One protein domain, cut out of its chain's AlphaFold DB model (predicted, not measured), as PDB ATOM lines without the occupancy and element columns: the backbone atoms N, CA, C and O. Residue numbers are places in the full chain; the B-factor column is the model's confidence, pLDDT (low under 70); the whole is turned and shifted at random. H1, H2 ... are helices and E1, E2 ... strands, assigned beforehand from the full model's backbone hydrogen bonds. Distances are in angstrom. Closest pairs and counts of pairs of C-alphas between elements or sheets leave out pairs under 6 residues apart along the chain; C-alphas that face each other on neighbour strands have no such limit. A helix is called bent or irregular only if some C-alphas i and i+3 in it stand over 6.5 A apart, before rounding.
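This is residues 26 to 145 of the 625 residues of the protein "neuronal acetylcholine receptor subunit alpha-3-like" of Branchiostoma belcheri (UniProt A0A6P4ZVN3). This domain has little regular structure: a body of loops, with H1 and short H2 toward one end, the small hairpin of E1 and E2 toward the other and H3 at one side. The printed part has 120 residues, 29 of them in three named helices and two antiparallel strands, ordered H1, H2, H3, E1, E2; the class is mixed. It is compact, radius of gyration of the C-alphas 14.2 A, spanning 42 by 33 by 25 A.

Look first at H1, residues 29 to 38, and H2, residues 41 to 44: close but not clearly touching, closest C-alphas Leu 36 and Lys 44, 6.0 A. H3, residues 99 to 107, is apart from both. In the hairpin of E1, residues 128 to 130, and E2, residues 136 to 138, N 129 and O 137 are within hydrogen-bond range at 3.0 A. Every O i to N i+4 pair is within range in H1; H3 has 2 of 5, and 4 of 6 for i+3; H2 is too short.

Find C-alpha 29 at (31.762, -1.467, 32.573); H1 runs 14.4 A from there. H3, 12.8 A long, is irregular: C-alphas 101 and 104 are 8.5 A apart. E2 ends at C-alpha 138, (16.486, -4.600, 48.573).

The printed part has no cut; links H2 to H3 and H3 to E1 are long. The pLDDT is under 70 at residues 26, 56 to 58 and 62.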
ATOM      1  N   SER A  26      40.895   2.683  31.578       65.88
ATOM      2  CA  SER A  26      39.546   3.092  31.178       65.88
ATOM      3  C   SER A  26      38.530   2.799  32.294       65.88
ATOM      4  O   SER A  26      38.776   1.919  33.133       65.88
ATOM      5  N   PRO A  27      37.392   3.524  32.338       73.25
ATOM      6  CA  PRO A  27      36.324   3.249  33.292       73.25
ATOM      7  C   PRO A  27      35.871   1.783  33.242       73.25
ATOM      8  O   PRO A  27      35.867   1.179  32.170       73.25
ATOM      9  N   CYS A  28      35.483   1.182  34.370       82.25
ATOM     10  CA  CYS A  28      34.910  -0.164  34.319       82.25
ATOM     11  C   CYS A  28      33.522  -0.136  33.679       82.25
ATOM     12  O   CYS A  28      32.786   0.847  33.789       82.25
ATOM     13  N   ARG A  29      33.114  -1.276  33.114       85.44
ATOM     14  CA  ARG A  29      31.762  -1.467  32.573       85.44
ATOM     15  C   ARG A  29      30.650  -0.995  33.515       85.44
ATOM     16  O   ARG A  29      29.748  -0.303  33.071       85.44
ATOM     17  N   SER A  30      30.749  -1.262  34.818       81.19
ATOM     18  CA  SER A  30      29.741  -0.824  35.797       81.19
ATOM     19  C   SER A  30      29.500   0.685  35.846       81.19
ATOM     20  O   SER A  30      28.403   1.116  36.181       81.19
ATOM     21  N   TRP A  31      30.527   1.486  35.557       81.88
ATOM     22  CA  TRP A  31      30.396   2.935  35.479       81.88
ATOM     23  C   TRP A  31      29.658   3.345  34.200       81.88
ATOM     24  O   TRP A  31      28.772   4.191  34.264       81.88
ATOM     25  N   CYS A  32      29.962   2.704  33.065       82.06
ATOM     26  CA  CYS A  32      29.234   2.916  31.809       82.06
ATOM     27  C   CYS A  32      27.745   2.588  31.963       82.06
ATOM     28  O   CYS A  32      26.911   3.405  31.590       82.06
ATOM     29  N   GLU A  33      27.415   1.443  32.570       84.31
ATOM     30  CA  GLU A  33      26.027   1.002  32.773       84.31
ATOM     31  C   GLU A  33      25.234   1.994  33.651       84.31
ATOM     32  O   GLU A  33      24.095   2.332  33.344       84.31
ATOM     33  N   GLU A  34      25.846   2.542  34.710       82.06
ATOM     34  CA  GLU A  34      25.205   3.559  35.561       82.06
ATOM     35  C   GLU A  34      25.026   4.912  34.849       82.06
ATOM     36  O   GLU A  34      24.012   5.589  35.029       82.06
ATOM     37  N   VAL A  35      25.995   5.319  34.021       80.75
ATOM     38  CA  VAL A  35      25.894   6.545  33.214       80.75
ATOM     39  C   VAL A  35      24.844   6.393  32.116       80.75
ATOM     40  O   VAL A  35      24.097   7.338  31.871       80.75
ATOM     41  N   LEU A  36      24.762   5.223  31.480       81.75
ATOM     42  CA  LEU A  36      23.780   4.923  30.441       81.75
ATOM     43  C   LEU A  36      22.354   4.908  31.002       81.75
ATOM     44  O   LEU A  36      21.451   5.429  30.353       81.75
ATOM     45  N   ASP A  37      22.156   4.380  32.214       78.69
ATOM     46  CA  ASP A  37      20.879   4.469  32.932       78.69
ATOM     47  C   ASP A  37      20.453   5.930  33.150       78.69
ATOM     48  O   ASP A  37      19.308   6.305  32.892       78.69
ATOM     49  N   LYS A  38      21.404   6.780  33.559       75.06
ATOM     50  CA  LYS A  38      21.153   8.191  33.883       75.06
ATOM     51  C   LYS A  38      21.076   9.140  32.696       75.06
ATOM     52  O   LYS A  38      20.592  10.255  32.875       75.06
ATOM     53  N   ALA A  39      21.603   8.749  31.546       77.38
ATOM     54  CA  ALA A  39      21.635   9.580  30.355       77.38
ATOM     55  C   ALA A  39      20.224   9.796  29.786       77.38
ATOM     56  O   ALA A  39      19.388   8.900  29.833       77.38
ATOM     57  N   ASP A  40      19.969  10.960  29.192       75.69
ATOM     58  CA  ASP A  40      18.763  11.180  28.385       75.69
ATOM     59  C   ASP A  40      18.861  10.408  27.055       75.69
ATOM     60  O   ASP A  40      19.964  10.135  26.573       75.69
ATOM     61  N   ASP A  41      17.728  10.105  26.413       76.12
ATOM     62  CA  ASP A  41      17.673   9.274  25.193       76.12
ATOM     63  C   ASP A  41      18.586   9.778  24.056       76.12
ATOM     64  O   ASP A  41      19.170   8.983  23.317       76.12
ATOM     65  N   GLY A  42      18.790  11.097  23.959       72.38
ATOM     66  CA  GLY A  42      19.724  11.701  23.003       72.38
ATOM     67  C   GLY A  42      21.205  11.428  23.306       72.38
ATOM     68  O   GLY A  42      21.999  11.294  22.380       72.38
ATOM     69  N   ILE A  43      21.586  11.313  24.584       71.56
ATOM     70  CA  ILE A  43      22.954  10.971  25.014       71.56
ATOM     71  C   ILE A  43      23.181   9.459  24.933       71.56
ATOM     72  O   ILE A  43      24.268   9.035  24.542       71.56
ATOM     73  N   LYS A  44      22.163   8.637  25.228       74.75
ATOM     74  CA  LYS A  44      22.253   7.170  25.102       74.75
ATOM     75  C   LYS A  44      22.636   6.737  23.685       74.75
ATOM     76  O   LYS A  44      23.461   5.846  23.529       74.75
ATOM     77  N   ALA A  45      22.106   7.413  22.663       73.00
ATOM     78  CA  ALA A  45      22.418   7.138  21.258       73.00
ATOM     79  C   ALA A  45      23.867   7.483  20.844       73.00
ATOM     80  O   ALA A  45      24.334   7.015  19.808       73.00
ATOM     81  N   LEU A  46      24.576   8.302  21.632       73.62
ATOM     82  CA  LEU A  46      25.959   8.732  21.378       73.62
ATOM     83  C   LEU A  46      27.003   7.861  22.098       73.62
ATOM     84  O   LEU A  46      28.197   7.997  21.831       73.62
ATOM     85  N   LEU A  47      26.578   6.996  23.023       71.00
ATOM     86  CA  LEU A  47      27.463   6.151  23.825       71.00
ATOM     87  C   LEU A  47      27.658   4.773  23.160       71.00
ATOM     88  O   LEU A  47      26.690   4.184  22.678       71.00
ATOM     89  N   PRO A  48      28.890   4.225  23.128       77.25
ATOM     90  CA  PRO A  48      29.113   2.858  22.666       77.25
ATOM     91  C   PRO A  48      28.487   1.836  23.637       77.25
ATOM     92  O   PRO A  48      28.318   2.145  24.819       77.25
ATOM     93  N   PRO A  49      28.205   0.596  23.185       79.19
ATOM     94  CA  PRO A  49      27.727  -0.470  24.064       79.19
ATOM     95  C   PRO A  49      28.687  -0.703  25.237       79.19
ATOM     96  O   PRO A  49      29.901  -0.838  25.037       79.19
ATOM     97  N   CYS A  50      28.150  -0.796  26.457       79.94
ATOM     98  CA  CYS A  50      28.954  -0.921  27.676       79.94
ATOM     99  C   CYS A  50      29.749  -2.240  27.771       79.94
ATOM    100  O   CYS A  50      30.718  -2.309  28.528       79.94
ATOM    101  N   ASP A  51      29.432  -3.249  26.949       80.12
ATOM    102  CA  ASP A  51      30.227  -4.479  26.779       80.12
ATOM    103  C   ASP A  51      31.671  -4.220  26.316       80.12
ATOM    104  O   ASP A  51      32.556  -5.039  26.552       80.12
ATOM    105  N   SER A  52      31.924  -3.077  25.669       77.75
ATOM    106  CA  SER A  52      33.256  -2.692  25.182       77.75
ATOM    107  C   SER A  52      34.215  -2.219  26.287       77.75
ATOM    108  O   SER A  52      35.415  -2.076  26.038       77.75
ATOM    109  N   PHE A  53      33.717  -1.992  27.508       77.31
ATOM    110  CA  PHE A  53      34.526  -1.532  28.635       77.31
ATOM    111  C   PHE A  53      35.130  -2.706  29.426       77.31
ATOM    112  O   PHE A  53      34.453  -3.708  29.674       77.31
ATOM    113  N   PRO A  54      36.393  -2.593  29.884       75.69
ATOM    114  CA  PRO A  54      37.060  -3.671  30.599       75.69
ATOM    115  C   PRO A  54      36.463  -3.931  31.987       75.69
ATOM    116  O   PRO A  54      35.860  -3.063  32.629       75.69
ATOM    117  N   THR A  55      36.690  -5.146  32.482       74.62
ATOM    118  CA  THR A  55      36.405  -5.564  33.859       74.62
ATOM    119  C   THR A  55      37.674  -5.503  34.721       74.62
ATOM    120  O   THR A  55      38.790  -5.327  34.216       74.62
ATOM    121  N   ARG A  56      37.531  -5.571  36.054       64.19
ATOM    122  CA  ARG A  56      38.693  -5.559  36.966       64.19
ATOM    123  C   ARG A  56      39.584  -6.790  36.719       64.19
ATOM    124  O   ARG A  56      39.045  -7.855  36.435       64.19
ATOM    125  N   PRO A  57      40.921  -6.674  36.878       64.06
ATOM    126  CA  PRO A  57      41.671  -5.555  37.473       64.06
ATOM    127  C   PRO A  57      42.105  -4.460  36.479       64.06
ATOM    128  O   PRO A  57      42.793  -3.523  36.870       64.06
ATOM    129  N   THR A  58      41.719  -4.555  35.205       69.06
ATOM    130  CA  THR A  58      42.212  -3.697  34.110       69.06
ATOM    131  C   THR A  58      41.386  -2.430  33.868       69.06
ATOM    132  O   THR A  58      41.484  -1.832  32.800       69.06
ATOM    133  N   CYS A  59      40.580  -2.005  34.839       74.19
ATOM    134  CA  CYS A  59      39.705  -0.839  34.725       74.19
ATOM    135  C   CYS A  59      39.695  -0.012  36.017       74.19
ATOM    136  O   CYS A  59      39.979  -0.530  37.102       74.19
ATOM    137  N   TRP A  60      39.349   1.268  35.902       76.31
ATOM    138  CA  TRP A  60      39.220   2.193  37.025       76.31
ATOM    139  C   TRP A  60      37.747   2.517  37.293       76.31
ATOM    140  O   TRP A  60      36.968   2.690  36.364       76.31
ATOM    141  N   ASN A  61      37.354   2.612  38.562       72.25
ATOM    142  CA  ASN A  61      36.063   3.183  38.952       72.25
ATOM    143  C   ASN A  61      36.320   4.448  39.771       72.25
ATOM    144  O   ASN A  61      37.299   4.450  40.525       72.25
ATOM    145  N   PRO A  62      35.436   5.461  39.689       68.44
ATOM    146  CA  PRO A  62      35.476   6.597  40.599       68.44
ATOM    147  C   PRO A  62      35.477   6.129  42.052       68.44
ATOM    148  O   PRO A  62      34.933   5.063  42.370       68.44
ATOM    149  N   GLU A  63      36.074   6.934  42.931       72.25
ATOM    150  CA  GLU A  63      35.958   6.697  44.365       72.25
ATOM    151  C   GLU A  63      34.472   6.638  44.761       72.25
ATOM    152  O   GLU A  63      33.663   7.402  44.221       72.25
ATOM    153  N   PRO A  64      34.081   5.694  45.638       77.25
ATOM    154  CA  PRO A  64      32.693   5.548  46.036       77.25
ATOM    155  C   PRO A  64      32.190   6.852  46.654       77.25
ATOM    156  O   PRO A  64      32.832   7.402  47.545       77.25
ATOM    157  N   ALA A  65      31.022   7.317  46.214       74.44
ATOM    158  CA  ALA A  65      30.382   8.459  46.840       74.44
ATOM    159  C   ALA A  65      30.039   8.126  48.298       74.44
ATOM    160  O   ALA A  65      29.455   7.079  48.595       74.44
ATOM    161  N   THR A  66      30.409   9.017  49.208       76.88
ATOM    162  CA  THR A  66      30.153   8.868  50.640       76.88
ATOM    163  C   THR A  66      29.227   9.963  51.123       76.88
ATOM    164  O   THR A  66      29.375  11.127  50.748       76.88
ATOM    165  N   ARG A  67      28.306   9.602  52.012       72.12
ATOM    166  CA  ARG A  67      27.474  10.547  52.744       72.12
ATOM    167  C   ARG A  67      27.627  10.291  54.236       72.12
ATOM    168  O   ARG A  67      27.302   9.211  54.722       72.12
ATOM    169  N   GLY A  68      28.141  11.285  54.957       72.88
ATOM    170  CA  GLY A  68      28.648  11.055  56.309       72.88
ATOM    171  C   GLY A  68      29.812  10.060  56.264       72.88
ATOM    172  O   GLY A  68      30.756  10.266  55.506       72.88
ATOM    173  N   ASN A  69      29.706   8.968  57.024       72.56
ATOM    174  CA  ASN A  69      30.709   7.893  57.072       72.56
ATOM    175  C   ASN A  69      30.314   6.641  56.266       72.56
ATOM    176  O   ASN A  69      31.045   5.651  56.287       72.56
ATOM    177  N   GLU A  70      29.175   6.656  55.567       78.00
ATOM    178  CA  GLU A  70      28.691   5.509  54.798       78.00
ATOM    179  C   GLU A  70      28.804   5.744  53.289       78.00
ATOM    180  O   GLU A  70      28.628   6.857  52.784       78.00
ATOM    181  N   VAL A  71      29.085   4.670  52.547       86.19
ATOM    182  CA  VAL A  71      29.058   4.694  51.082       86.19
ATOM    183  C   VAL A  71      27.599   4.696  50.637       86.19
ATOM    184  O   VAL A  71      26.843   3.791  50.994       86.19
ATOM    185  N   CYS A  72      27.227   5.685  49.832       86.06
ATOM    186  CA  CYS A  72      25.897   5.842  49.255       86.06
ATOM    187  C   CYS A  72      25.926   5.504  47.757       86.06
ATOM    188  O   CYS A  72      26.986   5.252  47.176       86.06
ATOM    189  N   TYR A  73      24.756   5.450  47.119       86.75
ATOM    190  CA  TYR A  73      24.663   5.221  45.677       86.75
ATOM    191  C   TYR A  73      24.000   6.388  44.946       86.75
ATOM    192  O   TYR A  73      23.160   7.105  45.498       86.75
ATOM    193  N   HIS A  74      24.388   6.565  43.686       82.00
ATOM    194  CA  HIS A  74      23.732   7.464  42.747       82.00
ATOM    195  C   HIS A  74      22.864   6.659  41.782       82.00
ATOM    196  O   HIS A  74      23.144   5.499  41.488       82.00
ATOM    197  N   GLY A  75      21.792   7.279  41.289       80.50
ATOM    198  CA  GLY A  75      20.854   6.607  40.396       80.50
ATOM    199  C   GLY A  75      20.290   5.331  40.977       80.50
ATOM    200  O   GLY A  75      19.729   5.379  42.063       80.50
ATOM    201  N   ILE A  76      20.437   4.230  40.248       83.88
ATOM    202  CA  ILE A  76      20.010   2.903  40.690       83.88
ATOM    203  C   ILE A  76      21.133   2.091  41.359       83.88
ATOM    204  O   ILE A  76      20.908   0.988  41.852       83.88
ATOM    205  N   GLY A  77      22.358   2.624  41.423       86.31
ATOM    206  CA  GLY A  77      23.458   2.038  42.190       86.31
ATOM    207  C   GLY A  77      24.154   0.846  41.538       86.31
ATOM    208  O   GLY A  77      24.697  -0.006  42.244       86.31
ATOM    209  N   ILE A  78      24.197   0.782  40.204       86.62
ATOM    210  CA  ILE A  78      24.984  -0.225  39.466       86.62
ATOM    211  C   ILE A  78      26.482  -0.096  39.796       86.62
ATOM    212  O   ILE A  78      27.208  -1.091  39.960       86.62
ATOM    213  N   ASN A  79      26.961   1.135  39.974       84.62
ATOM    214  CA  ASN A  79      28.342   1.394  40.350       84.62
ATOM    215  C   ASN A  79      28.535   1.495  41.872       84.62
ATOM    216  O   ASN A  79      29.599   1.909  42.328       84.62
ATOM    217  N   TYR A  80      27.552   1.088  42.684       87.81
ATOM    218  CA  TYR A  80      27.695   1.060  44.138       87.81
ATOM    219  C   TYR A  80      28.811   0.095  44.564       87.81
ATOM    220  O   TYR A  80      28.855  -1.065  44.140       87.81
ATOM    221  N   ARG A  81      29.745   0.565  45.396       86.44
ATOM    222  CA  ARG A  81      30.926  -0.206  45.831       86.44
ATOM    223  C   ARG A  81      31.109  -0.256  47.347       86.44
ATOM    224  O   ARG A  81      32.201  -0.566  47.810       86.44
ATOM    225  N   GLY A  82      30.049  -0.007  48.113       87.69
ATOM    226  CA  GLY A  82      30.085  -0.144  49.568       87.69
ATOM    227  C   GLY A  82      30.173  -1.598  50.043       87.69
ATOM    228  O   GLY A  82      30.106  -2.550  49.256       87.69
ATOM    229  N   THR A  83      30.331  -1.764  51.351       90.81
ATOM    230  CA  THR A  83      30.483  -3.063  52.026       90.81
ATOM    231  C   THR A  83      29.255  -3.455  52.847       90.81
ATOM    232  O   THR A  83      29.333  -4.382  53.647       90.81
ATOM    233  N   LEU A  84      28.126  -2.755  52.684       89.44
ATOM    234  CA  LEU A  84      26.889  -3.101  53.379       89.44
ATOM    235  C   LEU A  84      26.393  -4.483  52.933       89.44
ATOM    236  O   LEU A  84      26.455  -4.796  51.744       89.44
ATOM    237  N   SER A  85      25.901  -5.288  53.874       92.12
ATOM    238  CA  SER A  85      25.425  -6.658  53.643       92.12
ATOM    239  C   SER A  85      24.127  -6.972  54.403       92.12
ATOM    240  O   SER A  85      23.952  -8.093  54.881       92.12
ATOM    241  N   THR A  86      23.244  -5.981  54.551       89.12
ATOM    242  CA  THR A  86      21.949  -6.111  55.239       89.12
ATOM    243  C   THR A  86      20.816  -5.540  54.385       89.12
ATOM    244  O   THR A  86      20.983  -4.504  53.729       89.12
ATOM    245  N   THR A  87      19.664  -6.210  54.397       88.88
ATOM    246  CA  THR A  87      18.461  -5.800  53.657       88.88
ATOM    247  C   THR A  87      17.653  -4.746  54.417       88.88
ATOM    248  O   THR A  87      17.903  -4.489  55.595       88.88
ATOM    249  N   THR A  88      16.671  -4.123  53.760       83.69
ATOM    250  CA  THR A  88      15.711  -3.204  54.404       83.69
ATOM    251  C   THR A  88      14.823  -3.876  55.447       83.69
ATOM    252  O   THR A  88      14.313  -3.190  56.327       83.69
ATOM    253  N   SER A  89      14.649  -5.197  55.363       81.50
ATOM    254  CA  SER A  89      13.930  -6.010  56.349       81.50
ATOM    255  C   SER A  89      14.813  -6.430  57.537       81.50
ATOM    256  O   SER A  89      14.319  -7.026  58.492       81.50
ATOM    257  N   GLY A  90      16.117  -6.125  57.490       83.44
ATOM    258  CA  GLY A  90      17.097  -6.497  58.511       83.44
ATOM    259  C   GLY A  90      17.750  -7.870  58.308       83.44
ATOM    260  O   GLY A  90      18.566  -8.276  59.136       83.44
ATOM    261  N   SER A  91      17.444  -8.579  57.217       87.50
ATOM    262  CA  SER A  91      18.044  -9.878  56.894       87.50
ATOM    263  C   SER A  91      19.512  -9.753  56.467       87.50
ATOM    264  O   SER A  91      19.927  -8.777  55.832       87.50
ATOM    265  N   ASN A  92      20.318 -10.769  56.790       91.00
ATOM    266  CA  ASN A  92      21.720 -10.839  56.378       91.00
ATOM    267  C   ASN A  92      21.846 -11.332  54.934       91.00
ATOM    268  O   ASN A  92      21.257 -12.340  54.550       91.00
ATOM    269  N   CYS A  93      22.689 -10.658  54.155       92.88
ATOM    270  CA  CYS A  93      22.987 -11.074  52.794       92.88
ATOM    271  C   CYS A  93      23.855 -12.340  52.760       92.88
ATOM    272  O   CYS A  93      24.823 -12.483  53.518       92.88
ATOM    273  N   VAL A  94      23.578 -13.214  51.797       92.38
ATOM    274  CA  VAL A  94      24.363 -14.404  51.454       92.38
ATOM    275  C   VAL A  94      25.466 -14.043  50.455       92.38
ATOM    276  O   VAL A  94      25.356 -13.094  49.677       92.38
ATOM    277  N   LYS A  95      26.576 -14.795  50.471       93.19
ATOM    278  CA  LYS A  95      27.692 -14.584  49.537       93.19
ATOM    279  C   LYS A  95      27.263 -14.862  48.093       93.19
ATOM    280  O   LYS A  95      26.698 -15.914  47.800       93.19
ATOM    281  N   TRP A  96      27.627 -13.971  47.174       91.00
ATOM    282  CA  TRP A  96      27.253 -14.070  45.759       91.00
ATOM    283  C   TRP A  96      27.768 -15.335  45.063       91.00
ATOM    284  O   TRP A  96      27.094 -15.860  44.186       91.00
ATOM    285  N   SER A  97      28.939 -15.844  45.460       86.94
ATOM    286  CA  SER A  97      29.521 -17.063  44.879       86.94
ATOM    287  C   SER A  97      28.774 -18.340  45.266       86.94
ATOM    288  O   SER A  97      28.883 -19.343  44.569       86.94
ATOM    289  N   THR A  98      28.051 -18.326  46.388       84.56
ATOM    290  CA  THR A  98      27.283 -19.479  46.886       84.56
ATOM    291  C   THR A  98      25.800 -19.368  46.559       84.56
ATOM    292  O   THR A  98      25.120 -20.382  46.433       84.56
ATOM    293  N   ALA A  99      25.287 -18.147  46.427       82.81
ATOM    294  CA  ALA A  99      23.886 -17.910  46.135       82.81
ATOM    295  C   ALA A  99      23.531 -18.361  44.707       82.81
ATOM    296  O   ALA A  99      24.286 -18.108  43.766       82.81
ATOM    297  N   GLN A 100      22.394 -19.053  44.557       82.88
ATOM    298  CA  GLN A 100      21.900 -19.602  43.281       82.88
ATOM    299  C   GLN A 100      22.993 -20.306  42.450       82.88
ATOM    300  O   GLN A 100      23.110 -20.105  41.241       82.88
ATOM    301  N   SER A 101      23.844 -21.098  43.113       81.88
ATOM    302  CA  SER A 101      24.948 -21.841  42.480       81.88
ATOM    303  C   SER A 101      25.923 -20.967  41.671       81.88
ATOM    304  O   SER A 101      26.515 -21.433  40.701       81.88
ATOM    305  N   GLY A 102      26.094 -19.696  42.053       80.00
ATOM    306  CA  GLY A 102      27.032 -18.772  41.414       80.00
ATOM    307  C   GLY A 102      26.524 -18.118  40.124       80.00
ATOM    308  O   GLY A 102      27.305 -17.414  39.482       80.00
ATOM    309  N   TYR A 103      25.241 -18.278  39.770       86.88
ATOM    310  CA  TYR A 103      24.634 -17.722  38.548       86.88
ATOM    311  C   TYR A 103      24.971 -16.239  38.317       86.88
ATOM    312  O   TYR A 103      25.461 -15.857  37.254       86.88
ATOM    313  N   TYR A 104      24.801 -15.393  39.338       85.62
ATOM    314  CA  TYR A 104      25.091 -13.961  39.215       85.62
ATOM    315  C   TYR A 104      26.578 -13.672  38.980       85.62
ATOM    316  O   TYR A 104      26.913 -12.734  38.260       85.62
ATOM    317  N   THR A 105      27.482 -14.469  39.562       85.75
ATOM    318  CA  THR A 105      28.931 -14.294  39.367       85.75
ATOM    319  C   THR A 105      29.391 -14.700  37.970       85.75
ATOM    320  O   THR A 105      30.363 -14.128  37.476       85.75
ATOM    321  N   THR A 106      28.685 -15.633  37.324       85.00
ATOM    322  CA  THR A 106      28.949 -16.041  35.938       85.00
ATOM    323  C   THR A 106      28.320 -15.099  34.918       85.00
ATOM    324  O   THR A 106      28.975 -14.768  33.934       85.00
ATOM    325  N   GLU A 107      27.090 -14.639  35.161       87.81
ATOM    326  CA  GLU A 107      26.344 -13.786  34.225       87.81
ATOM    327  C   GLU A 107      26.809 -12.321  34.279       87.81
ATOM    328  O   GLU A 107      26.917 -11.647  33.256       87.81
ATOM    329  N   TYR A 108      27.164 -11.827  35.471       88.00
ATOM    330  CA  TYR A 108      27.542 -10.429  35.701       88.00
ATOM    331  C   TYR A 108      28.946 -10.283  36.322       88.00
ATOM    332  O   TYR A 108      29.105  -9.649  37.375       88.00
ATOM    333  N   PRO A 109      30.016 -10.796  35.676       84.38
ATOM    334  CA  PRO A 109      31.380 -10.760  36.221       84.38
ATOM    335  C   PRO A 109      31.923  -9.329  36.389       84.38
ATOM    336  O   PRO A 109      32.859  -9.078  37.149       84.38
ATOM    337  N   TRP A 110      31.318  -8.358  35.703       83.50
ATOM    338  CA  TRP A 110      31.670  -6.940  35.748       83.50
ATOM    339  C   TRP A 110      31.107  -6.192  36.974       83.50
ATOM    340  O   TRP A 110      31.587  -5.101  37.298       83.50
ATOM    341  N   ALA A 111      30.123  -6.757  37.681       83.75
ATOM    342  CA  ALA A 111      29.386  -6.075  38.752       83.75
ATOM    343  C   ALA A 111      30.108  -6.058  40.118       83.75
ATOM    344  O   ALA A 111      29.590  -5.508  41.090       83.75
ATOM    345  N   ASN A 112      31.327  -6.608  40.201       83.12
ATOM    346  CA  ASN A 112      32.139  -6.652  41.425       83.12
ATOM    347  C   ASN A 112      31.401  -7.308  42.613       83.12
ATOM    348  O   ASN A 112      31.323  -6.746  43.716       83.12
ATOM    349  N   LEU A 113      30.849  -8.498  42.359       87.19
ATOM    350  CA  LEU A 113      30.100  -9.332  43.304       87.19
ATOM    351  C   LEU A 113      31.035 -10.021  44.320       87.19
ATOM    352  O   LEU A 113      31.229 -11.233  44.308       87.19
ATOM    353  N   VAL A 114      31.669  -9.221  45.179       85.06
ATOM    354  CA  VAL A 114      32.601  -9.681  46.222       85.06
ATOM    355  C   VAL A 114      31.851  -9.915  47.534       85.06
ATOM    356  O   VAL A 114      31.073  -9.061  47.959       85.06
ATOM    357  N   ASN A 115      32.138 -11.036  48.205       90.50
ATOM    358  CA  ASN A 115      31.499 -11.453  49.463       90.50
ATOM    359  C   ASN A 115      29.963 -11.460  49.356       90.50
ATOM    360  O   ASN A 115      29.416 -11.971  48.382       90.50
ATOM    361  N   ASN A 116      29.280 -10.949  50.375       92.75
ATOM    362  CA  ASN A 116      27.833 -10.812  50.491       92.75
ATOM    363  C   ASN A 116      27.401  -9.335  50.453       92.75
ATOM    364  O   ASN A 116      26.388  -8.962  51.032       92.75
ATOM    365  N   TYR A 117      28.198  -8.469  49.825       93.19
ATOM    366  CA  TYR A 117      27.907  -7.039  49.794       93.19
ATOM    367  C   TYR A 117      26.787  -6.708  48.810       93.19
ATOM    368  O   TYR A 117      26.725  -7.280  47.728       93.19
ATOM    369  N   CYS A 118      25.963  -5.724  49.137       92.31
ATOM    370  CA  CYS A 118      24.863  -5.240  48.310       92.31
ATOM    371  C   CYS A 118      25.337  -4.731  46.949       92.31
ATOM    372  O   CYS A 118      26.275  -3.931  46.872       92.31
ATOM    373  N   ARG A 119      24.707  -5.171  45.859       92.50
ATOM    374  CA  ARG A 119      25.076  -4.816  44.476       92.50
ATOM    375  C   ARG A 119      23.821  -4.707  43.615       92.50
ATOM    376  O   ARG A 119      22.762  -5.174  44.007       92.50
ATOM    377  N   ASN A 120      23.937  -4.089  42.444       91.50
ATOM    378  CA  ASN A 120      22.840  -4.029  41.481       91.50
ATOM    379  C   ASN A 120      23.298  -4.479  40.081       91.50
ATOM    380  O   ASN A 120      23.471  -3.645  39.196       91.50
ATOM    381  N   PRO A 121      23.579  -5.780  39.880       88.19
ATOM    382  CA  PRO A 121      24.037  -6.297  38.587       88.19
ATOM    383  C   PRO A 121      22.954  -6.276  37.496       88.19
ATOM    384  O   PRO A 121      23.280  -6.162  36.321       88.19
ATOM    385  N   THR A 122      21.680  -6.382  37.878       85.75
ATOM    386  CA  THR A 122      20.537  -6.518  36.957       85.75
ATOM    387  C   THR A 122      19.895  -5.184  36.575       85.75
ATOM    388  O   THR A 122      18.940  -5.175  35.805       85.75
ATOM    389  N   GLY A 123      20.395  -4.060  37.102       81.38
ATOM    390  CA  GLY A 123      19.847  -2.734  36.808       81.38
ATOM    391  C   GLY A 123      18.442  -2.509  37.380       81.38
ATOM    392  O   GLY A 123      17.647  -1.777  36.800       81.38
ATOM    393  N   LEU A 124      18.117  -3.143  38.511       84.44
ATOM    394  CA  LEU A 124      16.872  -2.892  39.245       84.44
ATOM    395  C   LEU A 124      16.883  -1.504  39.889       84.44
ATOM    396  O   LEU A 124      17.874  -0.796  39.816       84.44
ATOM    397  N   GLN A 125      15.806  -1.089  40.553       84.19
ATOM    398  CA  GLN A 125      15.701   0.286  41.062       84.19
ATOM    399  C   GLN A 125      16.726   0.652  42.156       84.19
ATOM    400  O   GLN A 125      16.998   1.835  42.361       84.19
ATOM    401  N   ARG A 126      17.316  -0.330  42.857       88.94
ATOM    402  CA  ARG A 126      18.326  -0.099  43.906       88.94
ATOM    403  C   ARG A 126      19.236  -1.307  44.151       88.94
ATOM    404  O   ARG A 126      18.891  -2.416  43.737       88.94
ATOM    405  N   PRO A 127      20.375  -1.124  44.854       92.50
ATOM    406  CA  PRO A 127      21.201  -2.233  45.311       92.50
ATOM    407  C   PRO A 127      20.403  -3.240  46.133       92.50
ATOM    408  O   PRO A 127      19.634  -2.866  47.017       92.50
ATOM    409  N   PHE A 128      20.628  -4.516  45.855       93.06
ATOM    410  CA  PHE A 128      19.977  -5.637  46.511       93.06
ATOM    411  C   PHE A 128      21.010  -6.701  46.879       93.06
ATOM    412  O   PHE A 128      22.191  -6.626  46.510       93.06
ATOM    413  N   CYS A 129      20.565  -7.697  47.627       93.31
ATOM    414  CA  CYS A 129      21.308  -8.925  47.834       93.31
ATOM    415  C   CYS A 129      20.351 -10.115  47.914       93.31
ATOM    416  O   CYS A 129      19.135  -9.960  47.805       93.31
ATOM    417  N   LEU A 130      20.918 -11.309  48.055       91.31
ATOM    418  CA  LEU A 130      20.159 -12.540  48.228       91.31
ATOM    419  C   LEU A 130      20.195 -12.949  49.697       91.31
ATOM    420  O   LEU A 130      21.249 -12.857  50.329       91.31
ATOM    421  N   THR A 131      19.069 -13.401  50.220       90.88
ATOM    422  CA  THR A 131      18.903 -13.908  51.591       90.88
ATOM    423  C   THR A 131      18.986 -15.441  51.615       90.88
ATOM    424  O   THR A 131      19.129 -16.092  50.577       90.88
ATOM    425  N   GLU A 132      19.002 -16.045  52.809       87.06
ATOM    426  CA  GLU A 132      19.194 -17.501  52.975       87.06
ATOM    427  C   GLU A 132      18.088 -18.349  52.333       87.06
ATOM    428  O   GLU A 132      18.348 -19.472  51.904       87.06
ATOM    429  N   ASP A 133      16.881 -17.803  52.210       84.69
ATOM    430  CA  ASP A 133      15.748 -18.426  51.519       84.69
ATOM    431  C   ASP A 133      15.863 -18.349  49.982       84.69
ATOM    432  O   ASP A 133      15.009 -18.863  49.258       84.69
ATOM    433  N   GLY A 134      16.937 -17.737  49.471       82.25
ATOM    434  CA  GLY A 134      17.200 -17.551  48.049       82.25
ATOM    435  C   GLY A 134      16.399 -16.414  47.416       82.25
ATOM    436  O   GLY A 134      16.487 -16.236  46.196       82.25
ATOM    437  N   SER A 135      15.639 -15.657  48.214       86.69
ATOM    438  CA  SER A 135      14.883 -14.506  47.738       86.69
ATOM    439  C   SER A 135      15.795 -13.300  47.504       86.69
ATOM    440  O   SER A 135      16.908 -13.196  48.024       86.69
ATOM    441  N   GLN A 136      15.339 -12.410  46.625       89.75
ATOM    442  CA  GLN A 136      16.038 -11.183  46.287       89.75
ATOM    443  C   GLN A 136      15.425 -10.028  47.072       89.75
ATOM    444  O   GLN A 136      14.267  -9.678  46.844       89.75
ATOM    445  N   GLU A 137      16.212  -9.405  47.942       91.31
ATOM    446  CA  GLU A 137      15.750  -8.329  48.813       91.31
ATOM    447  C   GLU A 137      16.566  -7.050  48.632       91.31
ATOM    448  O   GLU A 137      17.792  -7.063  48.488       91.31
ATOM    449  N   GLU A 138      15.870  -5.917  48.665       91.50
ATOM    450  CA  GLU A 138      16.486  -4.600  48.573       91.50
ATOM    451  C   GLU A 138      17.389  -4.327  49.779       91.50
ATOM    452  O   GLU A 138      17.026  -4.564  50.931       91.50
ATOM    453  N   CYS A 139      18.571  -3.777  49.521       90.12
ATOM    454  CA  CYS A 139      19.512  -3.455  50.578       90.12
ATOM    455  C   CYS A 139      19.232  -2.110  51.224       90.12
ATOM    456  O   CYS A 139      18.911  -1.146  50.527       90.12
ATOM    457  N   ASP A 140      19.488  -2.006  52.527       87.50
ATOM    458  CA  ASP A 140      19.364  -0.766  53.306       87.50
ATOM    459  C   ASP A 140      20.530   0.215  53.049       87.50
ATOM    460  O   ASP A 140      21.189   0.708  53.960       87.50
ATOM    461  N   VAL A 141      20.847   0.437  51.770       87.31
ATOM    462  CA  VAL A 141      21.760   1.479  51.297       87.31
ATOM    463  C   VAL A 141      20.934   2.727  51.004       87.31
ATOM    464  O   VAL A 141      19.885   2.638  50.366       87.31
ATOM    465  N   ILE A 142      21.423   3.894  51.416       85.62
ATOM    466  CA  ILE A 142      20.723   5.170  51.240       85.62
ATOM    467  C   ILE A 142      21.244   5.888  49.980       85.62
ATOM    468  O   ILE A 142      22.459   5.929  49.754       85.62
ATOM    469  N   PRO A 143      20.364   6.480  49.147       85.12
ATOM    470  CA  PRO A 143      20.783   7.317  48.027       85.12
ATOM    471  C   PRO A 143      21.564   8.548  48.496       85.12
ATOM    472  O   PRO A 143      21.189   9.207  49.470       85.12
ATOM    473  N   CYS A 144      22.601   8.941  47.753       81.25
ATOM    474  CA  CYS A 144      23.390  10.128  48.099       81.25
ATOM    475  C   CYS A 144      22.560  11.429  48.089       81.25
ATOM    476  O   CYS A 144      22.910  12.380  48.776       81.25
ATOM    477  N   THR A 145      21.457  11.466  47.334       78.69
ATOM    478  CA  THR A 145      20.552  12.621  47.201       78.69
ATOM    479  C   THR A 145      19.322  12.559  48.110       78.69
ATOM    480  O   THR A 145      18.451  13.414  47.991       78.69
TER     481      THR A 145